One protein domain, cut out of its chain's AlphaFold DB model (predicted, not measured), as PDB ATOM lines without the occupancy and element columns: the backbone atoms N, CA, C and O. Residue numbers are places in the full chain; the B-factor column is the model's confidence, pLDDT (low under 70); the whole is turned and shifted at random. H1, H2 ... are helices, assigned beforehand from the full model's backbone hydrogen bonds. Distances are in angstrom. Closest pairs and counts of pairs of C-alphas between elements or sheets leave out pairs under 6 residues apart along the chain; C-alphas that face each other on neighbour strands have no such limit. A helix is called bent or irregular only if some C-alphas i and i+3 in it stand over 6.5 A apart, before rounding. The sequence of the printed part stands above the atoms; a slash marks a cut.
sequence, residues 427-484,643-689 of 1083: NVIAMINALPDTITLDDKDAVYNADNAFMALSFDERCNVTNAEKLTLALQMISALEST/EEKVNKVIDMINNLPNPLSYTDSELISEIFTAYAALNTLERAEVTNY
ATOM      1  N   ASN A 427     197.568  78.534 157.914       93.56
ATOM      2  CA  ASN A 427     197.240  77.175 158.341       93.56
ATOM      3  C   ASN A 427     195.741  76.888 158.188       93.56
ATOM      4  O   ASN A 427     195.371  75.852 157.636       93.56
ATOM      5  N   VAL A 428     194.878  77.823 158.593       95.19
ATOM      6  CA  VAL A 428     193.424  77.699 158.406       95.19
ATOM      7  C   VAL A 428     193.057  77.672 156.922       95.19
ATOM      8  O   VAL A 428     192.337  76.770 156.489       95.19
ATOM      9  N   ILE A 429     193.613  78.578 156.110       94.31
ATOM     10  CA  ILE A 429     193.411  78.588 154.652       94.31
ATOM     11  C   ILE A 429     193.799  77.233 154.044       94.31
ATOM     12  O   ILE A 429     193.063  76.693 153.213       94.31
ATOM     13  N   ALA A 430     194.926  76.650 154.463       95.88
ATOM     14  CA  ALA A 430     195.386  75.348 153.992       95.88
ATOM     15  C   ALA A 430     194.437  74.207 154.395       95.88
ATOM     16  O   ALA A 430     194.127  73.358 153.556       95.88
ATOM     17  N   MET A 431     193.932  74.206 155.635       96.19
ATOM     18  CA  MET A 431     192.943  73.227 156.104       96.19
ATOM     19  C   MET A 431     191.657  73.291 155.275       96.19
ATOM     20  O   MET A 431     191.174  72.257 154.818       96.19
ATOM     21  N   ILE A 432     191.148  74.495 155.006       95.56
ATOM     22  CA  ILE A 432     189.936  74.697 154.199       95.56
ATOM     23  C   ILE A 432     190.172  74.294 152.734       95.56
ATOM     24  O   ILE A 432     189.323  73.654 152.107       95.56
ATOM     25  N   ASN A 433     191.343  74.610 152.175       95.25
ATOM     26  CA  ASN A 433     191.703  74.209 150.814       95.25
ATOM     27  C   ASN A 433     191.779  72.685 150.654       95.25
ATOM     28  O   ASN A 433     191.414  72.181 149.591       95.25
ATOM     29  N   ALA A 434     192.207  71.969 151.698       96.50
ATOM     30  CA  ALA A 434     192.309  70.513 151.711       96.50
ATOM     31  C   ALA A 434     190.950  69.789 151.763       96.50
ATOM     32  O   ALA A 434     190.903  68.597 151.456       96.50
ATOM     33  N   LEU A 435     189.854  70.477 152.112       94.12
ATOM     34  CA  LEU A 435     188.514  69.883 152.104       94.12
ATOM     35  C   LEU A 435     188.091  69.511 150.668       94.12
ATOM     36  O   LEU A 435     188.312  70.308 149.745       94.12
ATOM     37  N   PRO A 436     187.477  68.337 150.438       91.50
ATOM     38  CA  PRO A 436     187.004  67.957 149.111       91.50
ATOM     39  C   PRO A 436     185.792  68.796 148.682       91.50
ATOM     40  O   PRO A 436     185.016  69.264 149.509       91.50
ATOM     41  N   ASP A 437     185.599  68.966 147.370       85.06
ATOM     42  CA  ASP A 437     184.447  69.710 146.824       85.06
ATOM     43  C   ASP A 437     183.109  68.982 147.053       85.06
ATOM     44  O   ASP A 437     182.039  69.585 147.000       85.06
ATOM     45  N   THR A 438     183.157  67.664 147.261       86.44
ATOM     46  CA  THR A 438     182.014  66.844 147.674       86.44
ATOM     47  C   THR A 438     182.308  66.296 149.056       86.44
ATOM     48  O   THR A 438     183.239  65.512 149.212       86.44
ATOM     49  N   ILE A 439     181.512  66.711 150.033       85.38
ATOM     50  CA  ILE A 439     181.659  66.316 151.429       85.38
ATOM     51  C   ILE A 439     180.881  65.028 151.701       85.38
ATOM     52  O   ILE A 439     179.735  64.868 151.277       85.38
ATOM     53  N   THR A 440     181.511  64.116 152.433       81.06
ATOM     54  CA  THR A 440     180.923  62.886 152.965       81.06
ATOM     55  C   THR A 440     181.092  62.836 154.485       81.06
ATOM     56  O   THR A 440     181.804  63.649 155.069       81.06
ATOM     57  N   LEU A 441     180.475  61.863 155.162       67.81
ATOM     58  CA  LEU A 441     180.643  61.712 156.615       67.81
ATOM     59  C   LEU A 441     182.059  61.322 157.041       67.81
ATOM     60  O   LEU A 441     182.425  61.574 158.185       67.81
ATOM     61  N   ASP A 442     182.862  60.747 156.145       77.50
ATOM     62  CA  ASP A 442     184.268  60.458 156.437       77.50
ATOM     63  C   ASP A 442     185.110  61.750 156.515       77.50
ATOM     64  O   ASP A 442     186.153  61.764 157.165       77.50
ATOM     65  N   ASP A 443     184.633  62.857 155.929       83.88
ATOM     66  CA  ASP A 443     185.295  64.170 155.955       83.88
ATOM     67  C   ASP A 443     184.935  64.998 157.201       83.88
ATOM     68  O   ASP A 443     185.523  66.055 157.440       83.88
ATOM     69  N   LYS A 444     183.986  64.516 158.017       77.44
ATOM     70  CA  LYS A 444     183.432  65.200 159.196       77.44
ATOM     71  C   LYS A 444     184.506  65.775 160.115       77.44
ATOM     72  O   LYS A 444     184.457  66.951 160.467       77.44
ATOM     73  N   ASP A 445     185.492  64.960 160.484       79.56
ATOM     74  CA  ASP A 445     186.552  65.391 161.395       79.56
ATOM     75  C   ASP A 445     187.428  66.480 160.761       79.56
ATOM     76  O   ASP A 445     187.843  67.414 161.441       79.56
ATOM     77  N   ALA A 446     187.690  66.406 159.452       85.50
ATOM     78  CA  ALA A 446     188.469  67.421 158.746       85.50
ATOM     79  C   ALA A 446     187.721  68.761 158.674       85.50
ATOM     80  O   ALA A 446     188.325  69.803 158.933       85.50
ATOM     81  N   VAL A 447     186.414  68.728 158.389       83.88
ATOM     82  CA  VAL A 447     185.547  69.918 158.356       83.88
ATOM     83  C   VAL A 447     185.478  70.571 159.736       83.88
ATOM     84  O   VAL A 447     185.755  71.762 159.856       83.88
ATOM     85  N   TYR A 448     185.205  69.800 160.793       80.88
ATOM     86  CA  TYR A 448     185.148  70.344 162.151       80.88
ATOM     87  C   TYR A 448     186.505  70.822 162.669       80.88
ATOM     88  O   TYR A 448     186.565  71.805 163.401       80.88
ATOM     89  N   ASN A 449     187.612  70.184 162.288       82.38
ATOM     90  CA  ASN A 449     188.939  70.683 162.640       82.38
ATOM     91  C   ASN A 449     189.252  72.011 161.939       82.38
ATOM     92  O   ASN A 449     189.809  72.902 162.577       82.38
ATOM     93  N   ALA A 450     188.892  72.156 160.658       89.12
ATOM     94  CA  ALA A 450     189.053  73.413 159.928       89.12
ATOM     95  C   ALA A 450     188.196  74.531 160.540       89.12
ATOM     96  O   ALA A 450     188.687  75.645 160.701       89.12
ATOM     97  N   ASP A 451     186.966  74.215 160.951       85.50
ATOM     98  CA  ASP A 451     186.076  75.152 161.642       85.50
ATOM     99  C   ASP A 451     186.614  75.571 163.012       85.50
ATOM    100  O   ASP A 451     186.766  76.758 163.279       85.50
ATOM    101  N   ASN A 452     187.029  74.617 163.846       80.81
ATOM    102  CA  ASN A 452     187.635  74.922 165.143       80.81
ATOM    103  C   ASN A 452     188.897  75.788 165.003       80.81
ATOM    104  O   ASN A 452     189.107  76.699 165.801       80.81
ATOM    105  N   ALA A 453     189.739  75.516 164.000       85.69
ATOM    106  CA  ALA A 453     190.939  76.304 163.744       85.69
ATOM    107  C   ALA A 453     190.595  77.721 163.259       85.69
ATOM    108  O   ALA A 453     191.189  78.684 163.735       85.69
ATOM    109  N   PHE A 454     189.605  77.855 162.372       87.12
ATOM    110  CA  PHE A 454     189.086  79.143 161.916       87.12
ATOM    111  C   PHE A 454     188.477  79.957 163.072       87.12
ATOM    112  O   PHE A 454     188.716  81.155 163.183       87.12
ATOM    113  N   MET A 455     187.736  79.309 163.969       78.56
ATOM    114  CA  MET A 455     187.107  79.928 165.140       78.56
ATOM    115  C   MET A 455     188.104  80.317 166.238       78.56
ATOM    116  O   MET A 455     187.823  81.212 167.031       78.56
ATOM    117  N   ALA A 456     189.268  79.667 166.288       78.62
ATOM    118  CA  ALA A 456     190.343  80.014 167.214       78.62
ATOM    119  C   ALA A 456     191.112  81.285 166.808       78.62
ATOM    120  O   ALA A 456     191.870  81.815 167.621       78.62
ATOM    121  N   LEU A 457     190.930  81.761 165.571       81.06
ATOM    122  CA  LEU A 457     191.501  83.016 165.093       81.06
ATOM    123  C   LEU A 457     190.802  84.223 165.730       81.06
ATOM    124  O   LEU A 457     189.585  84.212 165.953       81.06
ATOM    125  N   SER A 458     191.558  85.300 165.959       74.94
ATOM    126  CA  SER A 458     190.982  86.601 166.312       74.94
ATOM    127  C   SER A 458     190.052  87.110 165.203       74.94
ATOM    128  O   SER A 458     190.112  86.643 164.066       74.94
ATOM    129  N   PHE A 459     189.181  88.075 165.507       72.50
ATOM    130  CA  PHE A 459     188.293  88.646 164.488       72.50
ATOM    131  C   PHE A 459     189.084  89.204 163.287       72.50
ATOM    132  O   PHE A 459     188.781  88.864 162.144       72.50
ATOM    133  N   ASP A 460     190.161  89.951 163.544       70.06
ATOM    134  CA  ASP A 460     191.035  90.502 162.499       70.06
ATOM    135  C   ASP A 460     191.736  89.413 161.676       70.06
ATOM    136  O   ASP A 460     191.900  89.539 160.464       70.06
ATOM    137  N   GLU A 461     192.120  88.305 162.309       82.31
ATOM    138  CA  GLU A 461     192.691  87.149 161.617       82.31
ATOM    139  C   GLU A 461     191.656  86.453 160.727       82.31
ATOM    140  O   GLU A 461     191.971  86.081 159.595       82.31
ATOM    141  N   ARG A 462     190.405  86.317 161.189       83.62
ATOM    142  CA  ARG A 462     189.307  85.742 160.393       83.62
ATOM    143  C   ARG A 462     188.994  86.579 159.158       83.62
ATOM    144  O   ARG A 462     188.725  86.002 158.105       83.62
ATOM    145  N   CYS A 463     189.103  87.907 159.251       77.31
ATOM    146  CA  CYS A 463     188.959  88.811 158.106       77.31
ATOM    147  C   CYS A 463     189.944  88.505 156.964       77.31
ATOM    148  O   CYS A 463     189.618  88.787 155.811       77.31
ATOM    149  N   ASN A 464     191.101  87.907 157.273       80.81
ATOM    150  CA  ASN A 464     192.161  87.577 156.313       80.81
ATOM    151  C   ASN A 464     192.079  86.137 155.763       80.81
ATOM    152  O   ASN A 464     192.915  85.729 154.954       80.81
ATOM    153  N   VAL A 465     191.093  85.332 156.178       86.75
ATOM    154  CA  VAL A 465     190.893  83.981 155.632       86.75
ATOM    155  C   VAL A 465     190.096  84.056 154.327       86.75
ATOM    156  O   VAL A 465     188.865  84.062 154.305       86.75
ATOM    157  N   THR A 466     190.819  84.035 153.212       84.81
ATOM    158  CA  THR A 466     190.282  84.263 151.856       84.81
ATOM    159  C   THR A 466     189.292  83.209 151.336       84.81
ATOM    160  O   THR A 466     188.571  83.461 150.373       84.81
ATOM    161  N   ASN A 467     189.242  82.012 151.929       87.62
ATOM    162  CA  ASN A 467     188.429  80.880 151.455       87.62
ATOM    163  C   ASN A 467     187.344  80.429 152.450       87.62
ATOM    164  O   ASN A 467     186.830  79.314 152.337       87.62
ATOM    165  N   ALA A 468     186.963  81.293 153.394       84.31
ATOM    166  CA  ALA A 468     185.992  81.003 154.451       84.31
ATOM    167  C   ALA A 468     184.620  80.497 153.944       84.31
ATOM    168  O   ALA A 468     183.994  79.669 154.607       84.31
ATOM    169  N   GLU A 469     184.176  80.917 152.752       83.31
ATOM    170  CA  GLU A 469     182.923  80.449 152.132       83.31
ATOM    171  C   GLU A 469     182.913  78.935 151.861       83.31
ATOM    172  O   GLU A 469     181.891  78.270 152.044       83.31
ATOM    173  N   LYS A 470     184.057  78.360 151.458       89.25
ATOM    174  CA  LYS A 470     184.176  76.916 151.194       89.25
ATOM    175  C   LYS A 470     183.943  76.105 152.468       89.25
ATOM    176  O   LYS A 470     183.287  75.068 152.421       89.25
ATOM    177  N   LEU A 471     184.455  76.591 153.597       88.62
ATOM    178  CA  LEU A 471     184.235  75.982 154.905       88.62
ATOM    179  C   LEU A 471     182.752  76.031 155.300       88.62
ATOM    180  O   LEU A 471     182.215  75.018 155.741       88.62
ATOM    181  N   THR A 472     182.072  77.158 155.068       82.12
ATOM    182  CA  THR A 472     180.626  77.294 155.320       82.12
ATOM    183  C   THR A 472     179.809  76.277 154.520       82.12
ATOM    184  O   THR A 472     178.975  75.575 155.086       82.12
ATOM    185  N   LEU A 473     180.084  76.131 153.221       81.62
ATOM    186  CA  LEU A 473     179.414  75.126 152.387       81.62
ATOM    187  C   LEU A 473     179.691  73.697 152.874       81.62
ATOM    188  O   LEU A 473     178.798  72.850 152.858       81.62
ATOM    189  N   ALA A 474     180.917  73.423 153.327       83.56
ATOM    190  CA  ALA A 474     181.277  72.109 153.838       83.56
ATOM    191  C   ALA A 474     180.552  71.764 155.150       83.56
ATOM    192  O   ALA A 474     180.086  70.636 155.313       83.56
ATOM    193  N   LEU A 475     180.405  72.739 156.053       77.56
ATOM    194  CA  LEU A 475     179.642  72.600 157.297       77.56
ATOM    195  C   LEU A 475     178.152  72.352 157.022       77.56
ATOM    196  O   LEU A 475     177.575  71.447 157.622       77.56
ATOM    197  N   GLN A 476     177.559  73.064 156.058       71.38
ATOM    198  CA  GLN A 476     176.177  72.826 155.616       71.38
ATOM    199  C   GLN A 476     175.982  71.396 155.097       71.38
ATOM    200  O   GLN A 476     175.015  70.722 155.453       71.38
ATOM    201  N   MET A 477     176.923  70.902 154.286       73.12
ATOM    202  CA  MET A 477     176.889  69.529 153.785       73.12
ATOM    203  C   MET A 477     177.041  68.491 154.908       73.12
ATOM    204  O   MET A 477     176.302  67.508 154.911       73.12
ATOM    205  N   ILE A 478     177.951  68.697 155.873       71.38
ATOM    206  CA  ILE A 478     178.090  67.809 157.042       71.38
ATOM    207  C   ILE A 478     176.815  67.810 157.887       71.38
ATOM    208  O   ILE A 478     176.319  66.734 158.202       71.38
ATOM    209  N   SER A 479     176.249  68.977 158.196       62.16
ATOM    210  CA  SER A 479     175.023  69.085 158.993       62.16
ATOM    211  C   SER A 479     173.847  68.355 158.331       62.16
ATOM    212  O   SER A 479     173.146  67.569 158.975       62.16
ATOM    213  N   ALA A 480     173.685  68.508 157.011       59.62
ATOM    214  CA  ALA A 480     172.679  67.775 156.245       59.62
ATOM    215  C   ALA A 480     172.895  66.249 156.308       59.62
ATOM    216  O   ALA A 480     171.934  65.500 156.489       59.62
ATOM    217  N   LEU A 481     174.142  65.774 156.221       62.09
ATOM    218  CA  LEU A 481     174.484  64.349 156.329       62.09
ATOM    219  C   LEU A 481     174.303  63.783 157.748       62.09
ATOM    220  O   LEU A 481     173.956  62.612 157.904       62.09
ATOM    221  N   GLU A 482     174.533  64.591 158.782       57.19
ATOM    222  CA  GLU A 482     174.360  64.204 160.187       57.19
ATOM    223  C   GLU A 482     172.889  64.149 160.612       57.19
ATOM    224  O   GLU A 482     172.536  63.396 161.518       57.19
ATOM    225  N   SER A 483     172.010  64.870 159.915       51.78
ATOM    226  CA  SER A 483     170.577  64.934 160.223       51.78
ATOM    227  C   SER A 483     169.799  63.613 160.034       51.78
ATOM    228  O   SER A 483     168.598  63.569 160.298       51.78
ATOM    229  N   THR A 484     170.433  62.513 159.596       59.38
ATOM    230  CA  THR A 484     169.764  61.215 159.351       59.38
ATOM    231  C   THR A 484     170.595  59.981 159.735       59.38
ATOM    232  O   THR A 484     170.946  59.149 158.895       59.38
ATOM    233  N   GLU A 643     170.087  70.429 176.985       79.62
ATOM    234  CA  GLU A 643     169.125  71.239 176.217       79.62
ATOM    235  C   GLU A 643     169.135  72.722 176.610       79.62
ATOM    236  O   GLU A 643     168.917  73.587 175.768       79.62
ATOM    237  N   GLU A 644     169.427  73.046 177.872       86.44
ATOM    238  CA  GLU A 644     169.506  74.434 178.337       86.44
ATOM    239  C   GLU A 644     170.664  75.184 177.665       86.44
ATOM    240  O   GLU A 644     170.499  76.322 177.228       86.44
ATOM    241  N   LYS A 645     171.826  74.533 177.517       85.50
ATOM    242  CA  LYS A 645     172.977  75.118 176.815       85.50
ATOM    243  C   LYS A 645     172.717  75.276 175.320       85.50
ATOM    244  O   LYS A 645     173.064  76.312 174.762       85.50
ATOM    245  N   VAL A 646     172.099  74.274 174.695       82.38
ATOM    246  CA  VAL A 646     171.757  74.302 173.265       82.38
ATOM    247  C   VAL A 646     170.752  75.418 172.976       82.38
ATOM    248  O   VAL A 646     171.015  76.271 172.132       82.38
ATOM    249  N   ASN A 647     169.649  75.475 173.729       88.69
ATOM    250  CA  ASN A 647     168.620  76.500 173.555       88.69
ATOM    251  C   ASN A 647     169.166  77.905 173.804       88.69
ATOM    252  O   ASN A 647     168.827  78.823 173.066       88.69
ATOM    253  N   LYS A 648     170.075  78.074 174.775       92.81
ATOM    254  CA  LYS A 648     170.746  79.359 174.994       92.81
ATOM    255  C   LYS A 648     171.490  79.827 173.741       92.81
ATOM    256  O   LYS A 648     171.366  80.989 173.374       92.81
ATOM    257  N   VAL A 649     172.242  78.943 173.084       89.81
ATOM    258  CA  VAL A 649     172.957  79.291 171.847       89.81
ATOM    259  C   VAL A 649     171.970  79.594 170.718       89.81
ATOM    260  O   VAL A 649     172.109  80.622 170.063       89.81
ATOM    261  N   ILE A 650     170.931  78.773 170.540       90.56
ATOM    262  CA  ILE A 650     169.876  79.009 169.541       90.56
ATOM    263  C   ILE A 650     169.220  80.384 169.741       90.56
ATOM    264  O   ILE A 650     169.049  81.123 168.770       90.56
ATOM    265  N   ASP A 651     168.890  80.746 170.981       95.12
ATOM    266  CA  ASP A 651     168.280  82.031 171.329       95.12
ATOM    267  C   ASP A 651     169.233  83.200 171.079       95.12
ATOM    268  O   ASP A 651     168.812  84.230 170.556       95.12
ATOM    269  N   MET A 652     170.518  83.053 171.413       96.44
ATOM    270  CA  MET A 652     171.531  84.066 171.110       96.44
ATOM    271  C   MET A 652     171.619  84.324 169.597       96.44
ATOM    272  O   MET A 652     171.608  85.478 169.180       96.44
ATOM    273  N   ILE A 653     171.613  83.265 168.779       94.00
ATOM    274  CA  ILE A 653     171.621  83.365 167.311       94.00
ATOM    275  C   ILE A 653     170.333  84.023 166.793       94.00
ATOM    276  O   ILE A 653     170.385  84.911 165.948       94.00
ATOM    277  N   ASN A 654     169.167  83.631 167.311       92.81
ATOM    278  CA  ASN A 654     167.880  84.194 166.885       92.81
ATOM    279  C   ASN A 654     167.714  85.677 167.252       92.81
ATOM    280  O   ASN A 654     166.910  86.370 166.631       92.81
ATOM    281  N   ASN A 655     168.450  86.150 168.261       94.94
ATOM    282  CA  ASN A 655     168.433  87.535 168.726       94.94
ATOM    283  C   ASN A 655     169.532  88.406 168.093       94.94
ATOM    284  O   ASN A 655     169.707  89.549 168.522       94.94
ATOM    285  N   LEU A 656     170.258  87.898 167.091       93.19
ATOM    286  CA  LEU A 656     171.198  88.705 166.317       93.19
ATOM    287  C   LEU A 656     170.495  89.941 165.711       93.19
ATOM    288  O   LEU A 656     169.353  89.828 165.245       93.19
ATOM    289  N   PRO A 657     171.149  91.120 165.707       93.25
ATOM    290  CA  PRO A 657     170.614  92.320 165.077       93.25
ATOM    291  C   PRO A 657     170.261  92.086 163.604       93.25
ATOM    292  O   PRO A 657     170.948  91.366 162.885       93.25
ATOM    293  N   ASN A 658     169.174  92.708 163.147       87.69
ATOM    294  CA  ASN A 658     168.792  92.719 161.738       87.69
ATOM    295  C   ASN A 658     168.246  94.115 161.372       87.69
ATOM    296  O   ASN A 658     167.153  94.469 161.837       87.69
ATOM    297  N   PRO A 659     168.970  94.920 160.568       89.69
ATOM    298  CA  PRO A 659     170.229  94.586 159.884       89.69
ATOM    299  C   PRO A 659     171.435  94.508 160.836       89.69
ATOM    300  O   PRO A 659     171.407  95.124 161.903       89.69
ATOM    301  N   LEU A 660     172.476  93.773 160.432       91.81
ATOM    302  CA  LEU A 660     173.769  93.730 161.123       91.81
ATOM    303  C   LEU A 660     174.597  94.999 160.847       91.81
ATOM    304  O   LEU A 660     174.396  95.693 159.847       91.81
ATOM    305  N   SER A 661     175.531  95.294 161.750       90.44
ATOM    306  CA  SER A 661     176.490  96.402 161.704       90.44
ATOM    307  C   SER A 661     177.925  95.887 161.861       90.44
ATOM    308  O   SER A 661     178.160  94.871 162.510       90.44
ATOM    309  N   TYR A 662     178.916  96.630 161.350       81.25
ATOM    310  CA  TYR A 662     180.343  96.306 161.536       81.25
ATOM    311  C   TYR A 662     180.762  96.252 163.021       81.25
ATOM    312  O   TYR A 662     181.745  95.615 163.379       81.25
ATOM    313  N   THR A 663     179.992  96.895 163.905       83.12
ATOM    314  CA  THR A 663     180.204  96.901 165.360       83.12
ATOM    315  C   THR A 663     179.725  95.632 166.071       83.12
ATOM    316  O   THR A 663     179.987  95.475 167.259       83.12
ATOM    317  N   ASP A 664     179.013  94.729 165.388       88.69
ATOM    318  CA  ASP A 664     178.411  93.537 166.008       88.69
ATOM    319  C   ASP A 664     179.404  92.360 166.160       88.69
ATOM    320  O   ASP A 664     179.025  91.259 166.564       88.69
ATOM    321  N   SER A 665     180.693  92.571 165.872       80.81
ATOM    322  CA  SER A 665     181.749  91.545 165.900       80.81
ATOM    323  C   SER A 665     181.982  90.922 167.285       80.81
ATOM    324  O   SER A 665     182.226  89.712 167.389       80.81
ATOM    325  N   GLU A 666     181.862  91.711 168.360       80.94
ATOM    326  CA  GLU A 666     181.941  91.213 169.742       80.94
ATOM    327  C   GLU A 666     180.764  90.296 170.073       80.94
ATOM    328  O   GLU A 666     180.969  89.210 170.620       80.94
ATOM    329  N   LEU A 667     179.546  90.692 169.681       87.69
ATOM    330  CA  LEU A 667     178.345  89.887 169.878       87.69
ATOM    331  C   LEU A 667     178.499  88.539 169.171       87.69
ATOM    332  O   LEU A 667     178.327  87.497 169.793       87.69
ATOM    333  N   ILE A 668     178.898  88.539 167.899       85.75
ATOM    334  CA  ILE A 668     179.120  87.307 167.131       85.75
ATOM    335  C   ILE A 668     180.173  86.408 167.798       85.75
ATOM    336  O   ILE A 668     179.962  85.199 167.934       85.75
ATOM    337  N   SER A 669     181.272  86.989 168.284       80.50
ATOM    338  CA  SER A 669     182.325  86.247 168.991       80.50
ATOM    339  C   SER A 669     181.838  85.645 170.320       80.50
ATOM    340  O   SER A 669     182.243  84.536 170.686       80.50
ATOM    341  N   GLU A 670     180.926  86.318 171.027       84.38
ATOM    342  CA  GLU A 670     180.281  85.784 172.232       84.38
ATOM    343  C   GLU A 670     179.416  84.554 171.910       84.38
ATOM    344  O   GLU A 670     179.506  83.530 172.596       84.38
ATOM    345  N   ILE A 671     178.621  84.615 170.836       89.25
ATOM    346  CA  ILE A 671     177.781  83.487 170.409       89.25
ATOM    347  C   ILE A 671     178.649  82.296 169.986       89.25
ATOM    348  O   ILE A 671     178.369  81.165 170.392       89.25
ATOM    349  N   PHE A 672     179.743  82.524 169.251       82.25
ATOM    350  CA  PHE A 672     180.687  81.455 168.910       82.25
ATOM    351  C   PHE A 672     181.358  80.844 170.136       82.25
ATOM    352  O   PHE A 672     181.503  79.626 170.200       82.25
ATOM    353  N   THR A 673     181.707  81.647 171.141       79.88
ATOM    354  CA  THR A 673     182.254  81.135 172.407       79.88
ATOM    355  C   THR A 673     181.244  80.223 173.107       79.88
ATOM    356  O   THR A 673     181.597  79.142 173.589       79.88
ATOM    357  N   ALA A 674     179.969  80.622 173.131       80.19
ATOM    358  CA  ALA A 674     178.896  79.811 173.693       80.19
ATOM    359  C   ALA A 674     178.681  78.504 172.906       80.19
ATOM    360  O   ALA A 674     178.511  77.451 173.521       80.19
ATOM    361  N   TYR A 675     178.753  78.551 171.571       81.25
ATOM    362  CA  TYR A 675     178.680  77.376 170.695       81.25
ATOM    363  C   TYR A 675     179.885  76.432 170.863       81.25
ATOM    364  O   TYR A 675     179.716  75.219 170.976       81.25
ATOM    365  N   ALA A 676     181.109  76.960 170.956       72.06
ATOM    366  CA  ALA A 676     182.334  76.175 171.129       72.06
ATOM    367  C   ALA A 676     182.376  75.422 172.472       72.06
ATOM    368  O   ALA A 676     182.970  74.347 172.569       72.06
ATOM    369  N   ALA A 677     181.709  75.957 173.501       76.88
ATOM    370  CA  ALA A 677     181.574  75.325 174.812       76.88
ATOM    371  C   ALA A 677     180.603  74.124 174.836       76.88
ATOM    372  O   ALA A 677     180.540  73.409 175.845       76.88
ATOM    373  N   LEU A 678     179.840  73.907 173.759       73.31
ATOM    374  CA  LEU A 678     178.995  72.731 173.579       73.31
ATOM    375  C   LEU A 678     179.852  71.510 173.223       73.31
ATOM    376  O   LEU A 678     180.864  71.618 172.534       73.31
ATOM    377  N   ASN A 679     179.452  70.322 173.667       61.62
ATOM    378  CA  ASN A 679     180.070  69.083 173.198       61.62
ATOM    379  C   ASN A 679     179.601  68.723 171.772       61.62
ATOM    380  O   ASN A 679     178.674  69.323 171.237       61.62
ATOM    381  N   THR A 680     180.230  67.725 171.147       54.09
ATOM    382  CA  THR A 680     179.951  67.336 169.753       54.09
ATOM    383  C   THR A 680     178.478  67.012 169.473       54.09
ATOM    384  O   THR A 680     178.008  67.302 168.381       54.09
ATOM    385  N   LEU A 681     177.742  66.450 170.434       58.75
ATOM    386  CA  LEU A 681     176.316  66.147 170.258       58.75
ATOM    387  C   LEU A 681     175.422  67.351 170.547       58.75
ATOM    388  O   LEU A 681     174.439  67.549 169.855       58.75
ATOM    389  N   GLU A 682     175.780  68.193 171.517       69.12
ATOM    390  CA  GLU A 682     175.076  69.458 171.763       69.12
ATOM    391  C   GLU A 682     175.189  70.415 170.565       69.12
ATOM    392  O   GLU A 682     174.217  71.077 170.217       69.12
ATOM    393  N   ARG A 683     176.348  70.459 169.893       70.62
ATOM    394  CA  ARG A 683     176.537  71.249 168.664       70.62
ATOM    395  C   ARG A 683     175.654  70.782 167.510       70.62
ATOM    396  O   ARG A 683     175.171  71.628 166.764       70.62
ATOM    397  N   ALA A 684     175.422  69.472 167.392       66.75
ATOM    398  CA  ALA A 684     174.548  68.901 166.367       66.75
ATOM    399  C   ALA A 684     173.076  69.328 166.539       66.75
ATOM    400  O   ALA A 684     172.332  69.381 165.564       66.75
ATOM    401  N   GLU A 685     172.665  69.687 167.760       72.62
ATOM    402  CA  GLU A 685     171.302  70.138 168.067       72.62
ATOM    403  C   GLU A 685     171.096  71.654 167.843       72.62
ATOM    404  O   GLU A 685     169.965  72.144 167.877       72.62
ATOM    405  N   VAL A 686     172.155  72.430 167.572       76.25
ATOM    406  CA  VAL A 686     172.042  73.863 167.232       76.25
ATOM    407  C   VAL A 686     171.656  74.014 165.759       76.25
ATOM    408  O   VAL A 686     172.479  74.236 164.875       76.25
ATOM    409  N   THR A 687     170.357  73.905 165.501       76.88
ATOM    410  CA  THR A 687     169.779  73.864 164.143       76.88
ATOM    411  C   THR A 687     169.925  75.148 163.318       76.88
ATOM    412  O   THR A 687     169.712  75.117 162.109       76.88
ATOM    413  N   ASN A 688     170.273  76.280 163.936       80.62
ATOM    414  CA  ASN A 688     170.427  77.581 163.275       80.62
ATOM    415  C   ASN A 688     171.885  78.072 163.218       80.62
ATOM    416  O   ASN A 688     172.109  79.254 162.969       80.62
ATOM    417  N   TYR A 689     172.880  77.199 163.414       80.62
ATOM    418  CA  TYR A 689     174.301  77.575 163.358       80.62
ATOM    419  C   TYR A 689     174.704  78.261 162.035       80.62
ATOM    420  O   TYR A 689     175.484  79.211 162.046       80.62
TER     421      TYR A 689
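AT A GLANCE: This is residues 427 to 484 and 643 to 689 of the 1083 residues of the protein "Endonuclease I" of Anaeroplasma bactoclasticum (UniProt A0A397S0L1). Two groups of helices face each other with few backbone contacts between them: H1, H2 and H4 make one group, and the hairpin of H5 and H6 with short H7 makes the other. Short H3 sits at one end of the gap between the groups, near H6, and H7 at the other end, near H4; residues 658 to 663 stick out. The printed part has 105 residues with seven named helices, H1 to H7 in chain order, and no named strand; the class is all helix, with packing part aligned, part crossed. It is compact, with a radius of gyration of the C-alphas of 14.0 A and spans of 34 by 33 by 23 A.

HOW THE PARTS SIT: Start at H1, residues 427 to 434, which forms a helical hairpin with H2, residues 441 to 455: they touch at a shallow tilt of 25 degrees, opposite ways, the closest C-alphas being those of Met 431 and Ala 450, 5.5 A apart. Go on to H4, residues 468 to 482, which touches H2 at a steep tilt of 42 degrees, opposite ways, closest at the C-alphas of Lys 444 and Ile 478, 6.3 A. With residues 468 to 471 alone H4 touches H1, closest at the C-alphas of Ile 432 and Leu 471, 5.9 A. Beyond the cut, H5, residues 643 to 654, and H6, residues 662 to 676, form a second helical hairpin at a shallow tilt of 17 degrees, opposite ways; H6 touches with residues 671 to 675 alone, and the closest C-alphas, of Val 649 and Tyr 675, are 6.1 A apart. H5 touches H7, residues 680 to 684, with residues 643 to 646 alone, closest at the C-alphas of Val 646 and Glu 682, 6.1 A. H3, residues 459 to 463, is close to H6 but not clearly touching, closest at the C-alphas of Phe 459 and Ser 665, 7.3 A. H4 and H6 are apart. In H1, H3, H4 and H5 every O i to N i+4 pair is within hydrogen-bond range; H2 and H6 have 9 of 11 each, and H7 has 0 of 1, with 1 of 2 O i to N i+3 pairs.

IN THESE COORDINATES: Find C-alpha 427 at (197.240, 77.175, 158.341), where H1 begins. H2 is 21.1 A long and irregular, C-alphas 442 and 445 being 7.4 A apart. H4 runs 21.2 A to C-alpha 482 at (174.360, 64.204, 160.187). H5 is 16.0 A long; H6, 22.4 A, is irregular, with C-alphas 663 and 666 7.4 A apart. H7 ends at C-alpha 684, (174.548, 68.901, 166.367).

THE WHOLE: The two farthest C-alphas, of Asp 442 and Thr 663, are 37.7 A apart. Residues 485 to 642 are not printed, and C-alphas 484 and 643 are 19.6 A apart across the cut. Of the links printed whole, none is long. Look for pLDDT under 70 at residues 441, 479 to 484, 679 to 682 and 684; the mean of the printed part is 81.7.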